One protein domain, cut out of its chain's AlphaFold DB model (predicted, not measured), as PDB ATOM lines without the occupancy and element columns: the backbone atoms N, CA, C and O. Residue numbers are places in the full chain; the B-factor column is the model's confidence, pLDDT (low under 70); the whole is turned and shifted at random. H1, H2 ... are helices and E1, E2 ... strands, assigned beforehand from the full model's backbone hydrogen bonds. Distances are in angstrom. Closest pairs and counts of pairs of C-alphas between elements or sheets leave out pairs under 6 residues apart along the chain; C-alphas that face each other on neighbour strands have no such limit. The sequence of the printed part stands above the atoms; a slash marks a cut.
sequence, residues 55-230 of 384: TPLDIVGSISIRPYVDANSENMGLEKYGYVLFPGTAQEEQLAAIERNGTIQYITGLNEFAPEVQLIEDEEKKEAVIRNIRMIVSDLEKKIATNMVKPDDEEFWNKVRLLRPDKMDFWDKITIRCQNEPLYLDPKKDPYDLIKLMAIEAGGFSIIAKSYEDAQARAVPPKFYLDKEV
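What this domain is: This is residues 55 to 230 of the 384 residues of an uncharacterized protein of Candidatus Dojkabacteria bacterium (UniProt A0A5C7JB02). H6 sits in the middle of a long body, over one face of a small sheet, E6, E1 and E7; the long helix H3 stands across the body toward one end, with H2 and H4 near it. The strand pair E2 and E5 lies alongside, E2 running on into the hairpin E3 and E4, and the loops with H1 make the other end. The printed part has 176 residues, with seven named helices and seven named strands in the order E1 H1 E2 E3 E4 H2 H3 H4 H5 E5 E6 H6 H7 E7; the class is mixed, with 84 residues, under half, in named elements. The sheet, in order E6 E1 E7, and both strand pairs are antiparallel. The whole is compact, with a radius of gyration of the C-alphas of 17.5 A and spans of 56 by 37 by 35 A.

Where its parts are: E1, residues 63 to 67, begins at C-alpha 63 (-45.095, 37.952, 18.261) and is 13.5 A long. H1 is residues 78 to 81, E2 91 to 94, E3 97 to 100, E4 103 to 106 and H2 115 to 118. H3, residues 123 to 144, is 31.3 A long. H4 is residues 156 to 159, H5 168 to 171, E5 175 to 178 and E6 183 to 185. H6, residues 191 to 201, is 15.7 A long, and H7 is residues 212 to 217. E7, residues 224 to 228, is 12.9 A long and ends at C-alpha 228 (-46.208, 33.670, 16.457).

How they stand to each other: E1 is the inner strand, with N 64 and O 227 of E7 2.9 A apart and N 65 and O 183 of E6 2.8 A apart, within hydrogen-bond range. E6, H6, H7 and E7 form a split strand-helix-strand unit, E1 lying between its two strands, with a right-handed crossover. H6 is on the sheet at a height of 9.8 A, two layers, helix over sheet; its closest C-alphas to E6 are Asp 193 and Leu 185, 5.6 A. H7 is on the sheet at a height of 8.0 A, its Tyr 212 and Tyr 225 of E7 having the closest C-alphas, 5.7 A. H3, with residues 140 to 144 alone, only just touches H6, with 3 pairs of C-alphas within 8 A, the closest Leu 140 and Pro 191, 6.1 A; the tilt is a shallow 31 degrees, opposite ways. H2 touches residues 126 to 130 of H3, the closest C-alphas being Val 117 and Lys 126, 6.5 A. H4 is close to H3 but not clearly touching, the C-alphas of Phe 156 and Arg 134 being closest at 8.0 A. N 93 of E2 and O 176 of E5 are 3.0 A apart; in the hairpin E3 and E4, N 98 and O 105 are 2.8 A apart. The closest C-alphas of H5 and E4 are Trp 171 and Tyr 106, 7.2 A. H1 is apart from H7. In H3, H6 and H7 every O i to N i+4 pair is within hydrogen-bond range; H1, H2, H4 and H5 are too short for such a pair, and each has its one O i to N i+3 pair within range.

The domain as a whole: The two C-alphas farthest apart are those of Gly 77 and Glu 154, 55.9 A. The printed part has no cut, and H3 to H4 is a long link of 11 residues. The mean pLDDT of the printed part is 78.0; 21 residues are under 70, among them 55 to 61 and 100 to 105.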
ATOM      1  N   THR A  55     -60.610  40.285  19.693       53.34
ATOM      2  CA  THR A  55     -60.039  40.740  18.427       53.34
ATOM      3  C   THR A  55     -59.157  39.619  17.871       53.34
ATOM      4  O   THR A  55     -58.628  38.833  18.664       53.34
ATOM      5  N   PRO A  56     -58.967  39.506  16.546       52.91
ATOM      6  CA  PRO A  56     -58.060  38.505  15.978       52.91
ATOM      7  C   PRO A  56     -56.655  38.538  16.613       52.91
ATOM      8  O   PRO A  56     -56.035  37.502  16.824       52.91
ATOM      9  N   LEU A  57     -56.231  39.717  17.073       56.75
ATOM     10  CA  LEU A  57     -55.001  39.997  17.822       56.75
ATOM     11  C   LEU A  57     -54.898  39.344  19.209       56.75
ATOM     12  O   LEU A  57     -53.800  39.169  19.735       56.75
ATOM     13  N   ASP A  58     -56.015  38.976  19.836       58.41
ATOM     14  CA  ASP A  58     -55.997  38.282  21.129       58.41
ATOM     15  C   ASP A  58     -55.625  36.803  21.007       58.41
ATOM     16  O   ASP A  58     -55.332  36.163  22.017       58.41
ATOM     17  N   ILE A  59     -55.650  36.271  19.784       60.69
ATOM     18  CA  ILE A  59     -55.417  34.860  19.482       60.69
ATOM     19  C   ILE A  59     -53.942  34.605  19.150       60.69
ATOM     20  O   ILE A  59     -53.499  33.481  19.318       60.69
ATOM     21  N   VAL A  60     -53.170  35.620  18.751       60.50
ATOM     22  CA  VAL A  60     -51.831  35.437  18.149       60.50
ATOM     23  C   VAL A  60     -50.693  35.279  19.182       60.50
ATOM     24  O   VAL A  60     -49.629  34.760  18.858       60.50
ATOM     25  N   GLY A  61     -50.924  35.611  20.460       68.75
ATOM     26  CA  GLY A  61     -49.910  35.474  21.522       68.75
ATOM     27  C   GLY A  61     -48.768  36.491  21.403       68.75
ATOM     28  O   GLY A  61     -48.968  37.570  20.843       68.75
ATOM     29  N   SER A  62     -47.596  36.183  21.970       77.75
ATOM     30  CA  SER A  62     -46.382  36.979  21.743       77.75
ATOM     31  C   SER A  62     -45.915  36.823  20.296       77.75
ATOM     32  O   SER A  62     -45.892  35.708  19.768       77.75
ATOM     33  N   ILE A  63     -45.547  37.931  19.653       85.81
ATOM     34  CA  ILE A  63     -45.095  37.952  18.261       85.81
ATOM     35  C   ILE A  63     -43.660  38.458  18.232       85.81
ATOM     36  O   ILE A  63     -43.345  39.514  18.783       85.81
ATOM     37  N   SER A  64     -42.784  37.705  17.574       87.12
ATOM     38  CA  SER A  64     -41.394  38.108  17.385       87.12
ATOM     39  C   SER A  64     -40.919  37.823  15.971       87.12
ATOM     40  O   SER A  64     -41.335  36.847  15.358       87.12
ATOM     41  N   ILE A  65     -40.029  38.659  15.454       88.38
ATOM     42  CA  ILE A  65     -39.311  38.399  14.208       88.38
ATOM     43  C   ILE A  65     -37.972  37.788  14.581       88.38
ATOM     44  O   ILE A  65     -37.218  38.370  15.366       88.38
ATOM     45  N   ARG A  66     -37.687  36.610  14.031       88.00
ATOM     46  CA  ARG A  66     -36.484  35.838  14.347       88.00
ATOM     47  C   ARG A  66     -35.632  35.610  13.102       88.00
ATOM     48  O   ARG A  66     -36.181  35.504  12.004       88.00
ATOM     49  N   PRO A  67     -34.300  35.525  13.257       88.50
ATOM     50  CA  PRO A  67     -33.420  35.135  12.165       88.50
ATOM     51  C   PRO A  67     -33.730  33.705  11.712       88.50
ATOM     52  O   PRO A  67     -33.858  32.797  12.537       88.50
ATOM     53  N   TYR A  68     -33.834  33.507  10.401       87.19
ATOM     54  CA  TYR A  68     -33.937  32.190   9.789       87.19
ATOM     55  C   TYR A  68     -32.541  31.692   9.410       87.19
ATOM     56  O   TYR A  68     -31.876  32.282   8.561       87.19
ATOM     57  N   VAL A  69     -32.097  30.601  10.033       83.62
ATOM     58  CA  VAL A  69     -30.812  29.964   9.721       83.62
ATOM     59  C   VAL A  69     -31.076  28.549   9.237       83.62
ATOM     60  O   VAL A  69     -31.620  27.728   9.977       83.62
ATOM     61  N   ASP A  70     -30.658  28.266   8.009       80.06
ATOM     62  CA  ASP A  70     -30.612  26.912   7.470       80.06
ATOM     63  C   ASP A  70     -29.170  26.403   7.520       80.06
ATOM     64  O   ASP A  70     -28.273  26.993   6.926       80.06
ATOM     65  N   ALA A  71     -28.949  25.293   8.225       76.62
ATOM     66  CA  ALA A  71     -27.634  24.666   8.336       76.62
ATOM     67  C   ALA A  71     -27.143  24.056   7.010       76.62
ATOM     68  O   ALA A  71     -25.956  23.760   6.882       76.62
ATOM     69  N   ASN A  72     -28.040  23.844   6.043       78.75
ATOM     70  CA  ASN A  72     -27.701  23.301   4.727       78.75
ATOM     71  C   ASN A  72     -27.404  24.392   3.690       78.75
ATOM     72  O   ASN A  72     -26.907  24.076   2.611       78.75
ATOM     73  N   SER A  73     -27.714  25.652   4.005       79.38
ATOM     74  CA  SER A  73     -27.460  26.795   3.134       79.38
ATOM     75  C   SER A  73     -26.203  27.525   3.596       79.38
ATOM     76  O   SER A  73     -26.064  27.871   4.768       79.38
ATOM     77  N   GLU A  74     -25.263  27.747   2.680       79.12
ATOM     78  CA  GLU A  74     -24.018  28.441   2.997       79.12
ATOM     79  C   GLU A  74     -24.289  29.938   3.207       79.12
ATOM     80  O   GLU A  74     -24.701  30.640   2.284       79.12
ATOM     81  N   ASN A  75     -24.032  30.443   4.418       82.25
ATOM     82  CA  ASN A  75     -24.156  31.861   4.755       82.25
ATOM     83  C   ASN A  75     -22.816  32.415   5.247       82.25
ATOM     84  O   ASN A  75     -22.698  32.941   6.355       82.25
ATOM     85  N   MET A  76     -21.774  32.271   4.423       81.19
ATOM     86  CA  MET A  76     -20.432  32.795   4.711       81.19
ATOM     87  C   MET A  76     -19.849  32.302   6.055       81.19
ATOM     88  O   MET A  76     -19.038  32.993   6.674       81.19
ATOM     89  N   GLY A  77     -20.261  31.124   6.537       79.69
ATOM     90  CA  GLY A  77     -19.824  30.555   7.813       79.69
ATOM     91  C   GLY A  77     -20.635  31.010   9.031       79.69
ATOM     92  O   GLY A  77     -20.396  30.507  10.133       79.69
ATOM     93  N   LEU A  78     -21.583  31.940   8.868       83.81
ATOM     94  CA  LEU A  78     -22.442  32.444   9.946       83.81
ATOM     95  C   LEU A  78     -23.465  31.399  10.406       83.81
ATOM     96  O   LEU A  78     -23.870  31.408  11.572       83.81
ATOM     97  N   GLU A  79     -23.822  30.453   9.534       82.12
ATOM     98  CA  GLU A  79     -24.755  29.366   9.834       82.12
ATOM     99  C   GLU A  79     -24.289  28.511  11.024       82.12
ATOM    100  O   GLU A  79     -25.100  28.076  11.842       82.12
ATOM    101  N   LYS A  80     -22.968  28.366  11.205       82.69
ATOM    102  CA  LYS A  80     -22.359  27.629  12.328       82.69
ATOM    103  C   LYS A  80     -22.553  28.314  13.678       82.69
ATOM    104  O   LYS A  80     -22.491  27.654  14.712       82.69
ATOM    105  N   TYR A  81     -22.768  29.626  13.665       82.19
ATOM    106  CA  TYR A  81     -22.978  30.450  14.853       82.19
ATOM    107  C   TYR A  81     -24.455  30.793  15.072       82.19
ATOM    108  O   TYR A  81     -24.781  31.498  16.024       82.19
ATOM    109  N   GLY A  82     -25.352  30.303  14.207       80.81
ATOM    110  CA  GLY A  82     -26.769  30.654  14.260       80.81
ATOM    111  C   GLY A  82     -27.034  32.120  13.909       80.81
ATOM    112  O   GLY A  82     -28.013  32.690  14.388       80.81
ATOM    113  N   TYR A  83     -26.170  32.741  13.102       85.00
ATOM    114  CA  TYR A  83     -26.304  34.134  12.690       85.00
ATOM    115  C   TYR A  83     -26.705  34.257  11.222       85.00
ATOM    116  O   TYR A  83     -26.302  33.468  10.368       85.00
ATOM    117  N   VAL A  84     -27.498  35.287  10.936       84.69
ATOM    118  CA  VAL A  84     -27.924  35.636   9.573       84.69
ATOM    119  C   VAL A  84     -27.146  36.839   9.064       84.69
ATOM    120  O   VAL A  84     -26.783  36.903   7.891       84.69
ATOM    121  N   LEU A  85     -26.862  37.779   9.962       86.38
ATOM    122  CA  LEU A  85     -26.084  38.981   9.706       86.38
ATOM    123  C   LEU A  85     -24.765  38.940  10.481       86.38
ATOM    124  O   LEU A  85     -24.639  38.239  11.488       86.38
ATOM    125  N   PHE A  86     -23.781  39.728  10.052       84.56
ATOM    126  CA  PHE A  86     -22.568  39.903  10.845       84.56
ATOM    127  C   PHE A  86     -22.901  40.584  12.185       84.56
ATOM    128  O   PHE A  86     -23.758  41.476  12.221       84.56
ATOM    129  N   PRO A  87     -22.241  40.205  13.292       83.19
ATOM    130  CA  PRO A  87     -22.429  40.870  14.578       83.19
ATOM    131  C   PRO A  87     -22.264  42.393  14.460       83.19
ATOM    132  O   PRO A  87     -21.327  42.871  13.824       83.19
ATOM    133  N   GLY A  88     -23.187  43.154  15.051       81.38
ATOM    134  CA  GLY A  88     -23.189  44.621  14.985       81.38
ATOM    135  C   GLY A  88     -23.785  45.220  13.705       81.38
ATOM    136  O   GLY A  88     -23.842  46.442  13.588       81.38
ATOM    137  N   THR A  89     -24.261  44.398  12.764       84.75
ATOM    138  CA  THR A  89     -24.973  44.876  11.568       84.75
ATOM    139  C   THR A  89     -26.484  44.716  11.716       84.75
ATOM    140  O   THR A  89     -26.975  43.797  12.373       84.75
ATOM    141  N   ALA A  90     -27.228  45.637  11.106       86.19
ATOM    142  CA  ALA A  90     -28.680  45.598  11.032       86.19
ATOM    143  C   ALA A  90     -29.099  45.749   9.574       86.19
ATOM    144  O   ALA A  90     -28.491  46.521   8.833       86.19
ATOM    145  N   GLN A  91     -30.137  45.024   9.176       85.25
ATOM    146  CA  GLN A  91     -30.758  45.200   7.874       85.25
ATOM    147  C   GLN A  91     -32.046  45.995   8.059       85.25
ATOM    148  O   GLN A  91     -32.870  45.654   8.907       85.25
ATOM    149  N   GLU A  92     -32.189  47.067   7.288       86.44
ATOM    150  CA  GLU A  92     -33.386  47.898   7.273       86.44
ATOM    151  C   GLU A  92     -34.080  47.757   5.920       86.44
ATOM    152  O   GLU A  92     -33.426  47.812   4.878       86.44
ATOM    153  N   GLU A  93     -35.390  47.532   5.944       84.75
ATOM    154  CA  GLU A  93     -36.226  47.463   4.748       84.75
ATOM    155  C   GLU A  93     -37.431  48.395   4.902       84.75
ATOM    156  O   GLU A  93     -38.013  48.528   5.985       84.75
ATOM    157  N   GLN A  94     -37.777  49.058   3.801       83.88
ATOM    158  CA  GLN A  94     -38.978  49.876   3.671       83.88
ATOM    159  C   GLN A  94     -40.121  49.039   3.105       83.88
ATOM    160  O   GLN A  94     -39.900  48.065   2.386       83.88
ATOM    161  N   LEU A  95     -41.350  49.441   3.410       81.69
ATOM    162  CA  LEU A  95     -42.540  48.763   2.921       81.69
ATOM    163  C   LEU A  95     -42.575  48.690   1.385       81.69
ATOM    164  O   LEU A  95     -42.481  49.712   0.702       81.69
ATOM    165  N   ALA A  96     -42.775  47.491   0.841       78.06
ATOM    166  CA  ALA A  96     -42.850  47.298  -0.596       78.06
ATOM    167  C   ALA A  96     -44.108  47.942  -1.199       78.06
ATOM    168  O   ALA A  96     -45.218  47.861  -0.657       78.06
ATOM    169  N   ALA A  97     -43.926  48.547  -2.371       77.25
ATOM    170  CA  ALA A  97     -44.992  49.158  -3.143       77.25
ATOM    171  C   ALA A  97     -45.029  48.586  -4.563       77.25
ATOM    172  O   ALA A  97     -43.992  48.349  -5.181       77.25
ATOM    173  N   ILE A  98     -46.237  48.375  -5.080       75.50
ATOM    174  CA  ILE A  98     -46.486  47.962  -6.458       75.50
ATOM    175  C   ILE A  98     -47.106  49.149  -7.190       75.50
ATOM    176  O   ILE A  98     -48.128  49.690  -6.769       75.50
ATOM    177  N   GLU A  99     -46.520  49.529  -8.318       72.12
ATOM    178  CA  GLU A  99     -47.129  50.493  -9.227       72.12
ATOM    179  C   GLU A  99     -48.087  49.761 -10.179       72.12
ATOM    180  O   GLU A  99     -47.675  48.928 -10.989       72.12
ATOM    181  N   ARG A 100     -49.392  50.045 -10.080       63.12
ATOM    182  CA  ARG A 100     -50.400  49.576 -11.044       63.12
ATOM    183  C   ARG A 100     -51.162  50.773 -11.587       63.12
ATOM    184  O   ARG A 100     -51.769  51.523 -10.831       63.12
ATOM    185  N   ASN A 101     -51.162  50.923 -12.910       58.22
ATOM    186  CA  ASN A 101     -51.923  51.953 -13.627       58.22
ATOM    187  C   ASN A 101     -51.613  53.404 -13.188       58.22
ATOM    188  O   ASN A 101     -52.512  54.239 -13.175       58.22
ATOM    189  N   GLY A 102     -50.359  53.710 -12.827       58.41
ATOM    190  CA  GLY A 102     -49.933  55.062 -12.427       58.41
ATOM    191  C   GLY A 102     -50.283  55.459 -10.986       58.41
ATOM    192  O   GLY A 102     -50.028  56.597 -10.595       58.41
ATOM    193  N   THR A 103     -50.825  54.532 -10.187       62.53
ATOM    194  CA  THR A 103     -51.009  54.692  -8.739       62.53
ATOM    195  C   THR A 103     -50.090  53.716  -8.006       62.53
ATOM    196  O   THR A 103     -50.107  52.510  -8.265       62.53
ATOM    197  N   ILE A 104     -49.288  54.234  -7.074       67.06
ATOM    198  CA  ILE A 104     -48.431  53.427  -6.197       67.06
ATOM    199  C   ILE A 104     -49.303  52.866  -5.071       67.06
ATOM    200  O   ILE A 104     -49.919  53.623  -4.324       67.06
ATOM    201  N   GLN A 105     -49.365  51.541  -4.959       67.81
ATOM    202  CA  GLN A 105     -50.093  50.843  -3.904       67.81
ATOM    203  C   GLN A 105     -49.110  50.101  -3.004       67.81
ATOM    204  O   GLN A 105     -48.385  49.216  -3.453       67.81
ATOM    205  N   TYR A 106     -49.106  50.441  -1.718       72.81
ATOM    206  CA  TYR A 106     -48.296  49.748  -0.722       72.81
ATOM    207  C   TYR A 106     -48.938  48.421  -0.312       72.81
ATOM    208  O   TYR A 106     -50.155  48.339  -0.109       72.81
ATOM    209  N   ILE A 107     -48.118  47.382  -0.151       74.62
ATOM    210  CA  ILE A 107     -48.568  46.055   0.278       74.62
ATOM    211  C   ILE A 107     -48.686  46.051   1.804       74.62
ATOM    212  O   ILE A 107     -47.764  45.696   2.530       74.62
ATOM    213  N   THR A 108     -49.832  46.497   2.306       72.25
ATOM    214  CA  THR A 108     -50.088  46.631   3.751       72.25
ATOM    215  C   THR A 108     -50.994  45.541   4.307       72.25
ATOM    216  O   THR A 108     -51.128  45.423   5.522       72.25
ATOM    217  N   GLY A 109     -51.688  44.799   3.436       69.56
ATOM    218  CA  GLY A 109     -52.757  43.875   3.828       69.56
ATOM    219  C   GLY A 109     -54.044  44.556   4.313       69.56
ATOM    220  O   GLY A 109     -55.018  43.875   4.612       69.56
ATOM    221  N   LEU A 110     -54.077  45.893   4.374       72.44
ATOM    222  CA  LEU A 110     -55.185  46.691   4.918       72.44
ATOM    223  C   LEU A 110     -56.029  47.371   3.828       72.44
ATOM    224  O   LEU A 110     -56.736  48.339   4.102       72.44
ATOM    225  N   ASN A 111     -55.955  46.887   2.587       76.50
ATOM    226  CA  ASN A 111     -56.703  47.429   1.456       76.50
ATOM    227  C   ASN A 111     -57.783  46.439   0.997       76.50
ATOM    228  O   ASN A 111     -57.469  45.341   0.542       76.50
ATOM    229  N   GLU A 112     -59.052  46.845   1.063       72.44
ATOM    230  CA  GLU A 112     -60.184  46.021   0.609       72.44
ATOM    231  C   GLU A 112     -60.227  45.832  -0.917       72.44
ATOM    232  O   GLU A 112     -60.840  44.888  -1.410       72.44
ATOM    233  N   PHE A 113     -59.547  46.703  -1.670       70.19
ATOM    234  CA  PHE A 113     -59.452  46.639  -3.131       70.19
ATOM    235  C   PHE A 113     -58.229  45.858  -3.620       70.19
ATOM    236  O   PHE A 113     -57.953  45.837  -4.822       70.19
ATOM    237  N   ALA A 114     -57.472  45.239  -2.711       71.19
ATOM    238  CA  ALA A 114     -56.345  44.404  -3.093       71.19
ATOM    239  C   ALA A 114     -56.828  43.217  -3.954       71.19
ATOM    240  O   ALA A 114     -57.874  42.628  -3.659       71.19
ATOM    241  N   PRO A 115     -56.063  42.820  -4.993       67.88
ATOM    242  CA  PRO A 115     -56.440  41.719  -5.888       67.88
ATOM    243  C   PRO A 115     -56.685  40.407  -5.130       67.88
ATOM    244  O   PRO A 115     -57.484  39.583  -5.546       67.88
ATOM    245  N   GLU A 116     -56.033  40.241  -3.989       72.38
ATOM    246  CA  GLU A 116     -56.036  39.028  -3.169       72.38
ATOM    247  C   GLU A 116     -57.330  38.863  -2.389       72.38
ATOM    248  O   GLU A 116     -57.835  37.756  -2.256       72.38
ATOM    249  N   VAL A 117     -57.887  39.979  -1.913       71.75
ATOM    250  CA  VAL A 117     -59.191  40.014  -1.243       71.75
ATOM    251  C   VAL A 117     -60.305  39.806  -2.272       71.75
ATOM    252  O   VAL A 117     -61.326  39.191  -1.973       71.75
ATOM    253  N   GLN A 118     -60.108  40.273  -3.510       73.56
ATOM    254  CA  GLN A 118     -61.065  40.076  -4.602       73.56
ATOM    255  C   GLN A 118     -61.062  38.654  -5.174       73.56
ATOM    256  O   GLN A 118     -62.101  38.218  -5.662       73.56
ATOM    257  N   LEU A 119     -59.928  37.951  -5.103       76.44
ATOM    258  CA  LEU A 119     -59.752  36.597  -5.633       76.44
ATOM    259  C   LEU A 119     -60.302  35.499  -4.701       76.44
ATOM    260  O   LEU A 119     -60.315  34.332  -5.078       76.44
ATOM    261  N   ILE A 120     -60.780  35.853  -3.501       75.25
ATOM    262  CA  ILE A 120     -61.465  34.915  -2.602       75.25
ATOM    263  C   ILE A 120     -62.795  34.488  -3.244       75.25
ATOM    264  O   ILE A 120     -63.682  35.316  -3.437       75.25
ATOM    265  N   GLU A 121     -62.935  33.192  -3.537       72.50
ATOM    266  CA  GLU A 121     -64.147  32.610  -4.142       72.50
ATOM    267  C   GLU A 121     -65.333  32.533  -3.155       72.50
ATOM    268  O   GLU A 121     -66.489  32.627  -3.562       72.50
ATOM    269  N   ASP A 122     -65.051  32.399  -1.852       78.06
ATOM    270  CA  ASP A 122     -66.058  32.326  -0.785       78.06
ATOM    271  C   ASP A 122     -66.547  33.729  -0.361       78.06
ATOM    272  O   ASP A 122     -65.854  34.450   0.365       78.06
ATOM    273  N   GLU A 123     -67.777  34.089  -0.739       75.62
ATOM    274  CA  GLU A 123     -68.369  35.412  -0.455       75.62
ATOM    275  C   GLU A 123     -68.456  35.721   1.056       75.62
ATOM    276  O   GLU A 123     -68.133  36.826   1.487       75.62
ATOM    277  N   GLU A 124     -68.788  34.733   1.898       76.06
ATOM    278  CA  GLU A 124     -68.866  34.925   3.359       76.06
ATOM    279  C   GLU A 124     -67.504  35.281   3.980       76.06
ATOM    280  O   GLU A 124     -67.406  36.160   4.843       76.06
ATOM    281  N   LYS A 125     -66.429  34.625   3.526       73.50
ATOM    282  CA  LYS A 125     -65.066  34.886   4.015       73.50
ATOM    283  C   LYS A 125     -64.569  36.241   3.536       73.50
ATOM    284  O   LYS A 125     -63.912  36.958   4.287       73.50
ATOM    285  N   LYS A 126     -64.915  36.609   2.306       73.19
ATOM    286  CA  LYS A 126     -64.582  37.906   1.726       73.19
ATOM    287  C   LYS A 126     -65.225  39.053   2.505       73.19
ATOM    288  O   LYS A 126     -64.523  39.983   2.900       73.19
ATOM    289  N   GLU A 127     -66.518  38.966   2.815       76.25
ATOM    290  CA  GLU A 127     -67.196  39.965   3.651       76.25
ATOM    291  C   GLU A 127     -66.599  40.052   5.063       76.25
ATOM    292  O   GLU A 127     -66.449  41.146   5.615       76.25
ATOM    293  N   ALA A 128     -66.237  38.911   5.660       76.06
ATOM    294  CA  ALA A 128     -65.592  38.875   6.969       76.06
ATOM    295  C   ALA A 128     -64.219  39.569   6.954       76.06
ATOM    296  O   ALA A 128     -63.946  40.398   7.826       76.06
ATOM    297  N   VAL A 129     -63.394  39.303   5.936       74.44
ATOM    298  CA  VAL A 129     -62.087  39.949   5.743       74.44
ATOM    299  C   VAL A 129     -62.249  41.456   5.547       74.44
ATOM    300  O   VAL A 129     -61.570  42.227   6.222       74.44
ATOM    301  N   ILE A 130     -63.189  41.900   4.706       77.81
ATOM    302  CA  ILE A 130     -63.458  43.332   4.484       77.81
ATOM    303  C   ILE A 130     -63.883  44.013   5.791       77.81
ATOM    304  O   ILE A 130     -63.355  45.068   6.151       77.81
ATOM    305  N   ARG A 131     -64.789  43.393   6.554       80.94
ATOM    306  CA  ARG A 131     -65.220  43.907   7.862       80.94
ATOM    307  C   ARG A 131     -64.048  44.009   8.840       80.94
ATOM    308  O   ARG A 131     -63.923  45.014   9.541       80.94
ATOM    309  N   ASN A 132     -63.174  43.004   8.868       77.38
ATOM    310  CA  ASN A 132     -61.985  42.985   9.719       77.38
ATOM    311  C   ASN A 132     -60.986  44.083   9.326       77.38
ATOM    312  O   ASN A 132     -60.494  44.790  10.209       77.38
ATOM    313  N   ILE A 133     -60.752  44.290   8.026       80.12
ATOM    314  CA  ILE A 133     -59.915  45.381   7.506       80.12
ATOM    315  C   ILE A 133     -60.465  46.729   7.972       80.12
ATOM    316  O   ILE A 133     -59.737  47.509   8.585       80.12
ATOM    317  N   ARG A 134     -61.760  46.994   7.761       78.25
ATOM    318  CA  ARG A 134     -62.389  48.261   8.173       78.25
ATOM    319  C   ARG A 134     -62.334  48.472   9.682       78.25
ATOM    320  O   ARG A 134     -62.077  49.586  10.135       78.25
ATOM    321  N   MET A 135     -62.511  47.411  10.470       79.50
ATOM    322  CA  MET A 135     -62.373  47.467  11.925       79.50
ATOM    323  C   MET A 135     -60.948  47.860  12.341       79.50
ATOM    324  O   MET A 135     -60.783  48.784  13.137       79.50
ATOM    325  N   ILE A 136     -59.921  47.222  11.776       77.31
ATOM    326  CA  ILE A 136     -58.516  47.517  12.094       77.31
ATOM    327  C   ILE A 136     -58.123  48.921  11.634       77.31
ATOM    328  O   ILE A 136     -57.554  49.676  12.418       77.31
ATOM    329  N   VAL A 137     -58.481  49.312  10.409       79.06
ATOM    330  CA  VAL A 137     -58.211  50.662   9.890       79.06
ATOM    331  C   VAL A 137     -58.903  51.723  10.751       79.06
ATOM    332  O   VAL A 137     -58.297  52.745  11.056       79.06
ATOM    333  N   SER A 138     -60.132  51.471  11.220       76.31
ATOM    334  CA  SER A 138     -60.833  52.399  12.118       76.31
ATOM    335  C   SER A 138     -60.158  52.549  13.488       76.31
ATOM    336  O   SER A 138     -60.075  53.661  14.012       76.31
ATOM    337  N   ASP A 139     -59.635  51.460  14.065       77.69
ATOM    338  CA  ASP A 139     -58.915  51.501  15.343       77.69
ATOM    339  C   ASP A 139     -57.552  52.196  15.195       77.69
ATOM    340  O   ASP A 139     -57.163  53.009  16.035       77.69
ATOM    341  N   LEU A 140     -56.854  51.951  14.085       76.88
ATOM    342  CA  LEU A 140     -55.596  52.618  13.763       76.88
ATOM    343  C   LEU A 140     -55.790  54.124  13.497       76.88
ATOM    344  O   LEU A 140     -55.035  54.928  14.039       76.88
ATOM    345  N   GLU A 141     -56.822  54.542  12.752       75.94
ATOM    346  CA  GLU A 141     -57.167  55.966  12.560       75.94
ATOM    347  C   GLU A 141     -57.521  56.651  13.888       75.94
ATOM    348  O   GLU A 141     -57.115  57.790  14.136       75.94
ATOM    349  N   LYS A 142     -58.216  55.945  14.788       78.12
ATOM    350  CA  LYS A 142     -58.530  56.458  16.124       78.12
ATOM    351  C   LYS A 142     -57.273  56.650  16.971       78.12
ATOM    352  O   LYS A 142     -57.174  57.649  17.677       78.12
ATOM    353  N   LYS A 143     -56.325  55.713  16.919       75.19
ATOM    354  CA  LYS A 143     -55.098  55.755  17.730       75.19
ATOM    355  C   LYS A 143     -54.041  56.712  17.173       75.19
ATOM    356  O   LYS A 143     -53.412  57.417  17.953       75.19
ATOM    357  N   ILE A 144     -53.851  56.749  15.852       76.19
ATOM    358  CA  ILE A 144     -52.786  57.526  15.193       76.19
ATOM    359  C   ILE A 144     -53.267  58.938  14.834       76.19
ATOM    360  O   ILE A 144     -52.567  59.914  15.089       76.19
ATOM    361  N   ALA A 145     -54.466  59.066  14.260       66.94
ATOM    362  CA  ALA A 145     -54.989  60.330  13.734       66.94
ATOM    363  C   ALA A 145     -56.066  60.975  14.631       66.94
ATOM    364  O   ALA A 145     -56.588  62.037  14.292       66.94
ATOM    365  N   THR A 146     -56.414  60.353  15.771       73.69
ATOM    366  CA  THR A 146     -57.536  60.756  16.656       73.69
ATOM    367  C   THR A 146     -58.875  60.870  15.906       73.69
ATOM    368  O   THR A 146     -59.796  61.573  16.321       73.69
ATOM    369  N   ASN A 147     -58.998  60.177  14.774       73.94
ATOM    370  CA  ASN A 147     -60.138  60.267  13.874       73.94
ATOM    371  C   ASN A 147     -61.077  59.082  14.120       73.94
ATOM    372  O   ASN A 147     -60.687  57.927  13.968       73.94
ATOM    373  N   MET A 148     -62.316  59.352  14.534       71.19
ATOM    374  CA  MET A 148     -63.289  58.304  14.846       71.19
ATOM    375  C   MET A 148     -64.156  58.004  13.622       71.19
ATOM    376  O   MET A 148     -65.146  58.689  13.370       71.19
ATOM    377  N   VAL A 149     -63.788  56.960  12.882       73.19
ATOM    378  CA  VAL A 149     -64.539  56.454  11.721       73.19
ATOM    379  C   VAL A 149     -65.271  55.170  12.117       73.19
ATOM    380  O   VAL A 149     -64.743  54.368  12.886       73.19
ATOM    381  N   LYS A 150     -66.502  54.969  11.632       72.31
ATOM    382  CA  LYS A 150     -67.251  53.727  11.868       72.31
ATOM    383  C   LYS A 150     -66.975  52.720  10.744       72.31
ATOM    384  O   LYS A 150     -67.020  53.125   9.587       72.31
ATOM    385  N   PRO A 151     -66.752  51.428  11.051       70.81
ATOM    386  CA  PRO A 151     -66.488  50.402  10.035       70.81
ATOM    387  C   PRO A 151     -67.612  50.198   9.007       70.81
ATOM    388  O   PRO A 151     -67.339  49.790   7.882       70.81
ATOM    389  N   ASP A 152     -68.861  50.487   9.383       72.56
ATOM    390  CA  ASP A 152     -70.047  50.220   8.555       72.56
ATOM    391  C   ASP A 152     -70.420  51.380   7.608       72.56
ATOM    392  O   ASP A 152     -71.415  51.295   6.895       72.56
ATOM    393  N   ASP A 153     -69.658  52.480   7.599       74.56
ATOM    394  CA  ASP A 153     -69.971  53.644   6.761       74.56
ATOM    395  C   ASP A 153     -69.722  53.350   5.264       74.56
ATOM    396  O   ASP A 153     -68.635  52.920   4.879       74.56
ATOM    397  N   GLU A 154     -70.689  53.666   4.393       71.25
ATOM    398  CA  GLU A 154     -70.557  53.505   2.928       71.25
ATOM    399  C   GLU A 154     -69.430  54.374   2.336       71.25
ATOM    400  O   GLU A 154     -68.733  53.964   1.412       71.25
ATOM    401  N   GLU A 155     -69.185  55.550   2.922       71.31
ATOM    402  CA  GLU A 155     -68.098  56.463   2.543       71.31
ATOM    403  C   GLU A 155     -66.845  56.309   3.428       71.31
ATOM    404  O   GLU A 155     -66.109  57.277   3.642       71.31
ATOM    405  N   PHE A 156     -66.593  55.111   3.972       73.50
ATOM    406  CA  PHE A 156     -65.482  54.831   4.895       73.50
ATOM    407  C   PHE A 156     -64.157  55.471   4.443       73.50
ATOM    408  O   PHE A 156     -63.599  56.314   5.147       73.50
ATOM    409  N   TRP A 157     -63.700  55.167   3.225       71.94
ATOM    410  CA  TRP A 157     -62.421  55.649   2.687       71.94
ATOM    411  C   TRP A 157     -62.353  57.156   2.424       71.94
ATOM    412  O   TRP A 157     -61.258  57.719   2.415       71.94
ATOM    413  N   ASN A 158     -63.492  57.837   2.268       75.12
ATOM    414  CA  ASN A 158     -63.515  59.295   2.134       75.12
ATOM    415  C   ASN A 158     -63.234  59.988   3.475       75.12
ATOM    416  O   ASN A 158     -62.686  61.090   3.496       75.12
ATOM    417  N   LYS A 159     -63.585  59.341   4.595       70.25
ATOM    418  CA  LYS A 159     -63.397  59.867   5.958       70.25
ATOM    419  C   LYS A 159     -62.037  59.510   6.567       70.25
ATOM    420  O   LYS A 159     -61.612  60.173   7.516       70.25
ATOM    421  N   VAL A 160     -61.356  58.495   6.032       73.06
ATOM    422  CA  VAL A 160     -59.978  58.124   6.403       73.06
ATOM    423  C   VAL A 160     -59.022  59.222   5.936       73.06
ATOM    424  O   VAL A 160     -59.067  59.647   4.780       73.06
ATOM    425  N   ARG A 161     -58.151  59.710   6.826       70.31
ATOM    426  CA  ARG A 161     -57.240  60.827   6.510       70.31
ATOM    427  C   ARG A 161     -55.802  60.379   6.291       70.31
ATOM    428  O   ARG A 161     -55.140  60.927   5.409       70.31
ATOM    429  N   LEU A 162     -55.327  59.422   7.085       68.62
ATOM    430  CA  LEU A 162     -53.907  59.104   7.213       68.62
ATOM    431  C   LEU A 162     -53.578  57.713   6.655       68.62
ATOM    432  O   LEU A 162     -52.618  57.580   5.908       68.62
ATOM    433  N   LEU A 163     -54.427  56.715   6.902       69.81
ATOM    434  CA  LEU A 163     -54.271  55.337   6.412       69.81
ATOM    435  C   LEU A 163     -54.873  55.101   5.023       69.81
ATOM    436  O   LEU A 163     -55.131  53.961   4.637       69.81
ATOM    437  N   ARG A 164     -55.114  56.163   4.248       70.56
ATOM    438  CA  ARG A 164     -55.526  55.998   2.851       70.56
ATOM    439  C   ARG A 164     -54.378  55.368   2.048       70.56
ATOM    440  O   ARG A 164     -53.231  55.777   2.241       70.56
ATOM    441  N   PRO A 165     -54.663  54.443   1.112       68.06
ATOM    442  CA  PRO A 165     -53.638  53.852   0.249       68.06
ATOM    443  C   PRO A 165     -52.829  54.898  -0.534       68.06
ATOM    444  O   PRO A 165     -51.638  54.717  -0.751       68.06
ATOM    445  N   ASP A 166     -53.454  56.033  -0.867       66.81
ATOM    446  CA  ASP A 166     -52.857  57.127  -1.649       66.81
ATOM    447  C   ASP A 166     -51.836  57.990  -0.869       66.81
ATOM    448  O   ASP A 166     -51.255  58.924  -1.425       66.81
ATOM    449  N   LYS A 167     -51.642  57.765   0.441       70.44
ATOM    450  CA  LYS A 167     -50.801  58.619   1.301       70.44
ATOM    451  C   LYS A 167     -49.356  58.124   1.398       70.44
ATOM    452  O   LYS A 167     -48.946  57.573   2.416       70.44
ATOM    453  N   MET A 168     -48.575  58.407   0.358       66.38
ATOM    454  CA  MET A 168     -47.141  58.074   0.275       66.38
ATOM    455  C   MET A 168     -46.327  58.578   1.473       66.38
ATOM    456  O   MET A 168     -45.565  57.812   2.048       66.38
ATOM    457  N   ASP A 169     -46.556  59.818   1.922       74.00
ATOM    458  CA  ASP A 169     -45.785  60.450   3.011       74.00
ATOM    459  C   ASP A 169     -45.835  59.698   4.349       74.00
ATOM    460  O   ASP A 169     -44.998  59.924   5.232       74.00
ATOM    461  N   PHE A 170     -46.870  58.878   4.548       78.50
ATOM    462  CA  PHE A 170     -47.027  58.051   5.736       78.50
ATOM    463  C   PHE A 170     -46.433  56.657   5.520       78.50
ATOM    464  O   PHE A 170     -45.644  56.204   6.347       78.50
ATOM    465  N   TRP A 171     -46.776  56.002   4.407       77.31
ATOM    466  CA  TRP A 171     -46.340  54.634   4.122       77.31
ATOM    467  C   TRP A 171     -44.830  54.519   3.885       77.31
ATOM    468  O   TRP A 171     -44.226  53.549   4.331       77.31
ATOM    469  N   ASP A 172     -44.204  55.543   3.302       79.56
ATOM    470  CA  ASP A 172     -42.755  55.598   3.067       79.56
ATOM    471  C   ASP A 172     -41.928  55.650   4.369       79.56
ATOM    472  O   ASP A 172     -40.770  55.238   4.424       79.56
ATOM    473  N   LYS A 173     -42.536  56.108   5.472       81.06
ATOM    474  CA  LYS A 173     -41.881  56.175   6.790       81.06
ATOM    475  C   LYS A 173     -41.921  54.855   7.551       81.06
ATOM    476  O   LYS A 173     -41.304  54.754   8.612       81.06
ATOM    477  N   ILE A 174     -42.668  53.864   7.067       82.06
ATOM    478  CA  ILE A 174     -42.764  52.565   7.727       82.06
ATOM    479  C   ILE A 174     -41.562  51.729   7.305       82.06
ATOM    480  O   ILE A 174     -41.516  51.165   6.211       82.06
ATOM    481  N   THR A 175     -40.589  51.650   8.208       84.00
ATOM    482  CA  THR A 175     -39.401  50.812   8.051       84.00
ATOM    483  C   THR A 175     -39.343  49.752   9.140       84.00
ATOM    484  O   THR A 175     -39.906  49.900  10.235       84.00
ATOM    485  N   ILE A 176     -38.674  48.647   8.826       86.25
ATOM    486  CA  ILE A 176     -38.363  47.604   9.790       86.25
ATOM    487  C   ILE A 176     -36.864  47.365   9.818       86.25
ATOM    488  O   ILE A 176     -36.224  47.223   8.780       86.25
ATOM    489  N   ARG A 177     -36.302  47.347  11.026       86.62
ATOM    490  CA  ARG A 177     -34.883  47.101  11.258       86.62
ATOM    491  C   ARG A 177     -34.728  45.781  11.996       86.62
ATOM    492  O   ARG A 177     -35.149  45.667  13.145       86.62
ATOM    493  N   CYS A 178     -34.104  44.811  11.343       87.56
ATOM    494  CA  CYS A 178     -33.886  43.473  11.879       87.56
ATOM    495  C   CYS A 178     -32.394  43.232  12.150       87.56
ATOM    496  O   CYS A 178     -31.521  43.660  11.390       87.56
ATOM    497  N   GLN A 179     -32.111  42.538  13.251       88.25
ATOM    498  CA  GLN A 179     -30.779  42.107  13.680       88.25
ATOM    499  C   GLN A 179     -30.809  40.600  13.983       88.25
ATOM    500  O   GLN A 179     -31.851  39.963  13.857       88.25
ATOM    501  N   ASN A 180     -29.681  40.019  14.405       85.38
ATOM    502  CA  ASN A 180     -29.663  38.628  14.883       85.38
ATOM    503  C   ASN A 180     -30.457  38.438  16.193       85.38
ATOM    504  O   ASN A 180     -30.827  37.314  16.525       85.38
ATOM    505  N   GLU A 181     -30.715  39.510  16.944       86.25
ATOM    506  CA  GLU A 181     -31.568  39.461  18.130       86.25
ATOM    507  C   GLU A 181     -33.057  39.509  17.741       86.25
ATOM    508  O   GLU A 181     -33.423  40.270  16.840       86.25
ATOM    509  N   PRO A 182     -33.933  38.729  18.408       85.12
ATOM    510  CA  PRO A 182     -35.362  38.748  18.119       85.12
ATOM    511  C   PRO A 182     -35.983  40.133  18.336       85.12
ATOM    512  O   PRO A 182     -35.882  40.700  19.425       85.12
ATOM    513  N   LEU A 183     -36.689  40.643  17.324       87.12
ATOM    514  CA  LEU A 183     -37.480  41.868  17.442       87.12
ATOM    515  C   LEU A 183     -38.892  41.506  17.904       87.12
ATOM    516  O   LEU A 183     -39.623  40.830  17.182       87.12
ATOM    517  N   TYR A 184     -39.283  41.948  19.095       86.75
ATOM    518  CA  TYR A 184     -40.629  41.728  19.627       86.75
ATOM    519  C   TYR A 184     -41.586  42.812  19.132       86.75
ATOM    520  O   TYR A 184     -41.252  43.993  19.190       86.75
ATOM    521  N   LEU A 185     -42.766  42.402  18.665       83.50
ATOM    522  CA  LEU A 185     -43.831  43.298  18.216       83.50
ATOM    523  C   LEU A 185     -44.988  43.260  19.219       83.50
ATOM    524  O   LEU A 185     -45.469  42.182  19.571       83.50
ATOM    525  N   ASP A 186     -45.470  44.434  19.633       81.81
ATOM    526  CA  ASP A 186     -46.548  44.582  20.623       81.81
ATOM    527  C   ASP A 186     -47.801  45.217  19.966       81.81
ATOM    528  O   ASP A 186     -48.197  46.342  20.298       81.81
ATOM    529  N   PRO A 187     -48.518  44.510  19.065       77.69
ATOM    530  CA  PRO A 187     -49.582  45.109  18.245       77.69
ATOM    531  C   PRO A 187     -50.832  45.519  19.048       77.69
ATOM    532  O   PRO A 187     -51.744  46.159  18.525       77.69
ATOM    533  N   LYS A 188     -50.901  45.158  20.339       75.31
ATOM    534  CA  LYS A 188     -51.956  45.609  21.262       75.31
ATOM    535  C   LYS A 188     -51.706  47.014  21.804       75.31
ATOM    536  O   LYS A 188     -52.669  47.720  22.109       75.31
ATOM    537  N   LYS A 189     -50.437  47.394  21.974       77.75
ATOM    538  CA  LYS A 189     -50.032  48.671  22.575       77.75
ATOM    539  C   LYS A 189     -49.600  49.671  21.514       77.75
ATOM    540  O   LYS A 189     -49.992  50.830  21.619       77.75
ATOM    541  N   ASP A 190     -48.839  49.223  20.515       80.81
ATOM    542  CA  ASP A 190     -48.300  50.088  19.469       80.81
ATOM    543  C   ASP A 190     -49.061  49.913  18.134       80.81
ATOM    544  O   ASP A 190     -49.035  48.829  17.538       80.81
ATOM    545  N   PRO A 191     -49.744  50.966  17.635       80.69
ATOM    546  CA  PRO A 191     -50.355  50.978  16.306       80.69
ATOM    547  C   PRO A 191     -49.371  50.711  15.159       80.69
ATOM    548  O   PRO A 191     -49.765  50.120  14.154       80.69
ATOM    549  N   TYR A 192     -48.108  51.130  15.284       82.31
ATOM    550  CA  TYR A 192     -47.110  50.929  14.230       82.31
ATOM    551  C   TYR A 192     -46.713  49.459  14.102       82.31
ATOM    552  O   TYR A 192     -46.543  48.967  12.987       82.31
ATOM    553  N   ASP A 193     -46.632  48.733  15.214       83.56
ATOM    554  CA  ASP A 193     -46.343  47.296  15.204       83.56
ATOM    555  C   ASP A 193     -47.500  46.480  14.626       83.56
ATOM    556  O   ASP A 193     -47.267  45.483  13.944       83.56
ATOM    557  N   LEU A 194     -48.745  46.930  14.816       82.19
ATOM    558  CA  LEU A 194     -49.902  46.332  14.150       82.19
ATOM    559  C   LEU A 194     -49.828  46.499  12.626       82.19
ATOM    560  O   LEU A 194     -50.102  45.554  11.889       82.19
ATOM    561  N   ILE A 195     -49.425  47.679  12.148       83.38
ATOM    562  CA  ILE A 195     -49.234  47.921  10.714       83.38
ATOM    563  C   ILE A 195     -48.106  47.043  10.163       83.38
ATOM    564  O   ILE A 195     -48.285  46.412   9.123       83.38
ATOM    565  N   LYS A 196     -46.972  46.950  10.871       84.94
ATOM    566  CA  LYS A 196     -45.857  46.075  10.478       84.94
ATOM    567  C   LYS A 196     -46.284  44.611  10.424       84.94
ATOM    568  O   LYS A 196     -45.963  43.939   9.454       84.94
ATOM    569  N   LEU A 197     -47.039  44.129  11.413       84.88
ATOM    570  CA  LEU A 197     -47.557  42.760  11.438       84.88
ATOM    571  C   LEU A 197     -48.415  42.456  10.205       84.88
ATOM    572  O   LEU A 197     -48.167  41.472   9.512       84.88
ATOM    573  N   MET A 198     -49.391  43.317   9.911       83.00
ATOM    574  CA  MET A 198     -50.293  43.142   8.766       83.00
ATOM    575  C   MET A 198     -49.540  43.211   7.436       83.00
ATOM    576  O   MET A 198     -49.797  42.411   6.540       83.00
ATOM    577  N   ALA A 199     -48.558  44.108   7.332       84.00
ATOM    578  CA  ALA A 199     -47.689  44.201   6.168       84.00
ATOM    579  C   ALA A 199     -46.818  42.947   5.981       84.00
ATOM    580  O   ALA A 199     -46.685  42.475   4.857       84.00
ATOM    581  N   ILE A 200     -46.260  42.370   7.052       85.38
ATOM    582  CA  ILE A 200     -45.478  41.122   6.978       85.38
ATOM    583  C   ILE A 200     -46.359  39.966   6.499       85.38
ATOM    584  O   ILE A 200     -45.989  39.268   5.557       85.38
ATOM    585  N   GLU A 201     -47.540  39.786   7.095       82.94
ATOM    586  CA  GLU A 201     -48.477  38.736   6.676       82.94
ATOM    587  C   GLU A 201     -48.955  38.926   5.229       82.94
ATOM    588  O   GLU A 201     -49.195  37.946   4.525       82.94
ATOM    589  N   ALA A 202     -49.032  40.176   4.765       81.50
ATOM    590  CA  ALA A 202     -49.357  40.509   3.384       81.50
ATOM    591  C   ALA A 202     -48.199  40.331   2.392       81.50
ATOM    592  O   ALA A 202     -48.406  40.487   1.193       81.50
ATOM    593  N   GLY A 203     -46.984  40.024   2.861       80.25
ATOM    594  CA  GLY A 203     -45.795  39.926   2.011       80.25
ATOM    595  C   GLY A 203     -45.207  41.280   1.597       80.25
ATOM    596  O   GLY A 203     -44.523  41.365   0.581       80.25
ATOM    597  N   GLY A 204     -45.467  42.344   2.358       80.44
ATOM    598  CA  GLY A 204     -44.945  43.692   2.115       80.44
ATOM    599  C   GLY A 204     -43.474  43.893   2.485       80.44
ATOM    600  O   GLY A 204     -42.898  44.909   2.107       80.44
ATOM    601  N   PHE A 205     -42.853  42.942   3.188       83.69
ATOM    602  CA  PHE A 205     -41.413  42.921   3.461       83.69
ATOM    603  C   PHE A 205     -40.801  41.678   2.825       83.69
ATOM    604  O   PHE A 205     -41.213  40.559   3.125       83.69
ATOM    605  N   SER A 206     -39.818  41.860   1.946       83.12
ATOM    606  CA  SER A 206     -39.174  40.744   1.250       83.12
ATOM    607  C   SER A 206     -38.182  39.993   2.140       83.12
ATOM    608  O   SER A 206     -37.912  38.814   1.902       83.12
ATOM    609  N   ILE A 207     -37.656  40.642   3.187       85.31
ATOM    610  CA  ILE A 207     -36.666  40.035   4.083       85.31
ATOM    611  C   ILE A 207     -37.298  39.130   5.152       85.31
ATOM    612  O   ILE A 207     -36.560  38.374   5.786       85.31
ATOM    613  N   ILE A 208     -38.623  39.200   5.353       87.06
ATOM    614  CA  ILE A 208     -39.367  38.481   6.400       87.06
ATOM    615  C   ILE A 208     -40.387  37.525   5.766       87.06
ATOM    616  O   ILE A 208     -41.255  37.941   5.005       87.06
ATOM    617  N   ALA A 209     -40.319  36.243   6.121       86.50
ATOM    618  CA  ALA A 209     -41.341  35.250   5.798       86.50
ATOM    619  C   ALA A 209     -42.552  35.346   6.740       86.50
ATOM    620  O   ALA A 209     -42.418  35.719   7.910       86.50
ATOM    621  N   LYS A 210     -43.727  34.929   6.255       85.56
ATOM    622  CA  LYS A 210     -44.996  34.983   7.010       85.56
ATOM    623  C   LYS A 210     -45.016  34.015   8.193       85.56
ATOM    624  O   LYS A 210     -45.692  34.268   9.184       85.56
ATOM    625  N   SER A 211     -44.268  32.921   8.085       86.00
ATOM    626  CA  SER A 211     -44.091  31.906   9.121       86.00
ATOM    627  C   SER A 211     -42.772  31.154   8.916       86.00
ATOM    628  O   SER A 211     -42.100  31.305   7.891       86.00
ATOM    629  N   TYR A 212     -42.393  30.320   9.887       84.19
ATOM    630  CA  TYR A 212     -41.233  29.433   9.749       84.19
ATOM    631  C   TYR A 212     -41.407  28.418   8.604       84.19
ATOM    632  O   TYR A 212     -40.458  28.129   7.878       84.19
ATOM    633  N   GLU A 213     -42.622  27.900   8.419       81.62
ATOM    634  CA  GLU A 213     -42.937  26.942   7.352       81.62
ATOM    635  C   GLU A 213     -42.893  27.607   5.968       81.62
ATOM    636  O   GLU A 213     -42.347  27.029   5.030       81.62
ATOM    637  N   ASP A 214     -43.376  28.850   5.857       83.62
ATOM    638  CA  ASP A 214     -43.264  29.666   4.639       83.62
ATOM    639  C   ASP A 214     -41.794  29.941   4.282       83.62
ATOM    640  O   ASP A 214     -41.398  29.826   3.123       83.62
ATOM    641  N   ALA A 215     -40.942  30.217   5.279       85.31
ATOM    642  CA  ALA A 215     -39.508  30.380   5.049       85.31
ATOM    643  C   ALA A 215     -38.862  29.107   4.471       85.31
ATOM    644  O   ALA A 215     -38.045  29.206   3.558       85.31
ATOM    645  N   GLN A 216     -39.247  27.925   4.968       83.31
ATOM    646  CA  GLN A 216     -38.731  26.639   4.481       83.31
ATOM    647  C   GLN A 216     -39.242  26.257   3.087       83.31
ATOM    648  O   GLN A 216     -38.532  25.589   2.339       83.31
ATOM    649  N   ALA A 217     -40.478  26.625   2.745       84.19
ATOM    650  CA  ALA A 217     -41.104  26.234   1.485       84.19
ATOM    651  C   ALA A 217     -40.551  26.996   0.268       84.19
ATOM    652  O   ALA A 217     -40.658  26.520  -0.866       84.19
ATOM    653  N   ARG A 218     -39.965  28.178   0.485       81.69
ATOM    654  CA  ARG A 218     -39.451  29.038  -0.587       81.69
ATOM    655  C   ARG A 218     -38.123  28.530  -1.141       81.69
ATOM    656  O   ARG A 218     -37.225  28.139  -0.405       81.69
ATOM    657  N   ALA A 219     -37.965  28.629  -2.463       78.31
ATOM    658  CA  ALA A 219     -36.722  28.267  -3.149       78.31
ATOM    659  C   ALA A 219     -35.531  29.152  -2.731       78.31
ATOM    660  O   ALA A 219     -34.398  28.682  -2.677       78.31
ATOM    661  N   VAL A 220     -35.798  30.428  -2.434       80.88
ATOM    662  CA  VAL A 220     -34.840  31.356  -1.825       80.88
ATOM    663  C   VAL A 220     -35.442  31.816  -0.497       80.88
ATOM    664  O   VAL A 220     -36.366  32.636  -0.512       80.88
ATOM    665  N   PRO A 221     -34.985  31.271   0.644       81.62
ATOM    666  CA  PRO A 221     -35.570  31.589   1.934       81.62
ATOM    667  C   PRO A 221     -35.263  33.045   2.326       81.62
ATOM    668  O   PRO A 221     -34.120  33.497   2.182       81.62
ATOM    669  N   PRO A 222     -36.252  33.791   2.850       85.25
ATOM    670  CA  PRO A 222     -36.008  35.078   3.484       85.25
ATOM    671  C   PRO A 222     -35.067  34.945   4.687       85.25
ATOM    672  O   PRO A 222     -34.939  33.889   5.305       85.25
ATOM    673  N   LYS A 223     -34.417  36.053   5.043       85.81
ATOM    674  CA  LYS A 223     -33.448  36.110   6.148       85.81
ATOM    675  C   LYS A 223     -34.099  36.018   7.528       85.81
ATOM    676  O   LYS A 223     -33.457  35.619   8.497       85.81
ATOM    677  N   PHE A 224     -35.360  36.412   7.623       89.56
ATOM    678  CA  PHE A 224     -36.121  36.459   8.861       89.56
ATOM    679  C   PHE A 224     -37.474  35.785   8.667       89.56
ATOM    680  O   PHE A 224     -37.960  35.655   7.547       89.56
ATOM    681  N   TYR A 225     -38.108  35.385   9.762       89.62
ATOM    682  CA  TYR A 225     -39.480  34.892   9.754       89.62
ATOM    683  C   TYR A 225     -40.264  35.462  10.931       89.62
ATOM    684  O   TYR A 225     -39.697  35.798  11.977       89.62
ATOM    685  N   LEU A 226     -41.575  35.572  10.743       88.62
ATOM    686  CA  LEU A 226     -42.510  35.900  11.804       88.62
ATOM    687  C   LEU A 226     -42.770  34.653  12.661       88.62
ATOM    688  O   LEU A 226     -43.279  33.643  12.178       88.62
ATOM    689  N   ASP A 227     -42.412  34.725  13.938       85.69
ATOM    690  CA  ASP A 227     -42.712  33.711  14.944       85.69
ATOM    691  C   ASP A 227     -43.880  34.180  15.811       85.69
ATOM    692  O   ASP A 227     -43.748  35.091  16.640       85.69
ATOM    693  N   LYS A 228     -45.030  33.542  15.604       84.81
ATOM    694  CA  LYS A 228     -46.208  33.670  16.457       84.81
ATOM    695  C   LYS A 228     -46.120  32.576  17.514       84.81
ATOM    696  O   LYS A 228     -46.074  31.388  17.190       84.81
ATOM    697  N   GLU A 229     -46.144  32.954  18.790       80.75
ATOM    698  CA  GLU A 229     -46.037  31.992  19.893       80.75
ATOM    699  C   GLU A 229     -47.094  30.884  19.795       80.75
ATOM    700  O   GLU A 229     -46.816  29.729  20.116       80.75
ATOM    701  N   VAL A 230     -48.294  31.216  19.316       77.56
ATOM    702  CA  VAL A 230     -49.373  30.240  19.151       77.56
ATOM    703  C   VAL A 230     -49.035  29.155  18.138       77.56
ATOM    704  O   VAL A 230     -49.305  27.992  18.430       77.56
TER     705      VAL A 230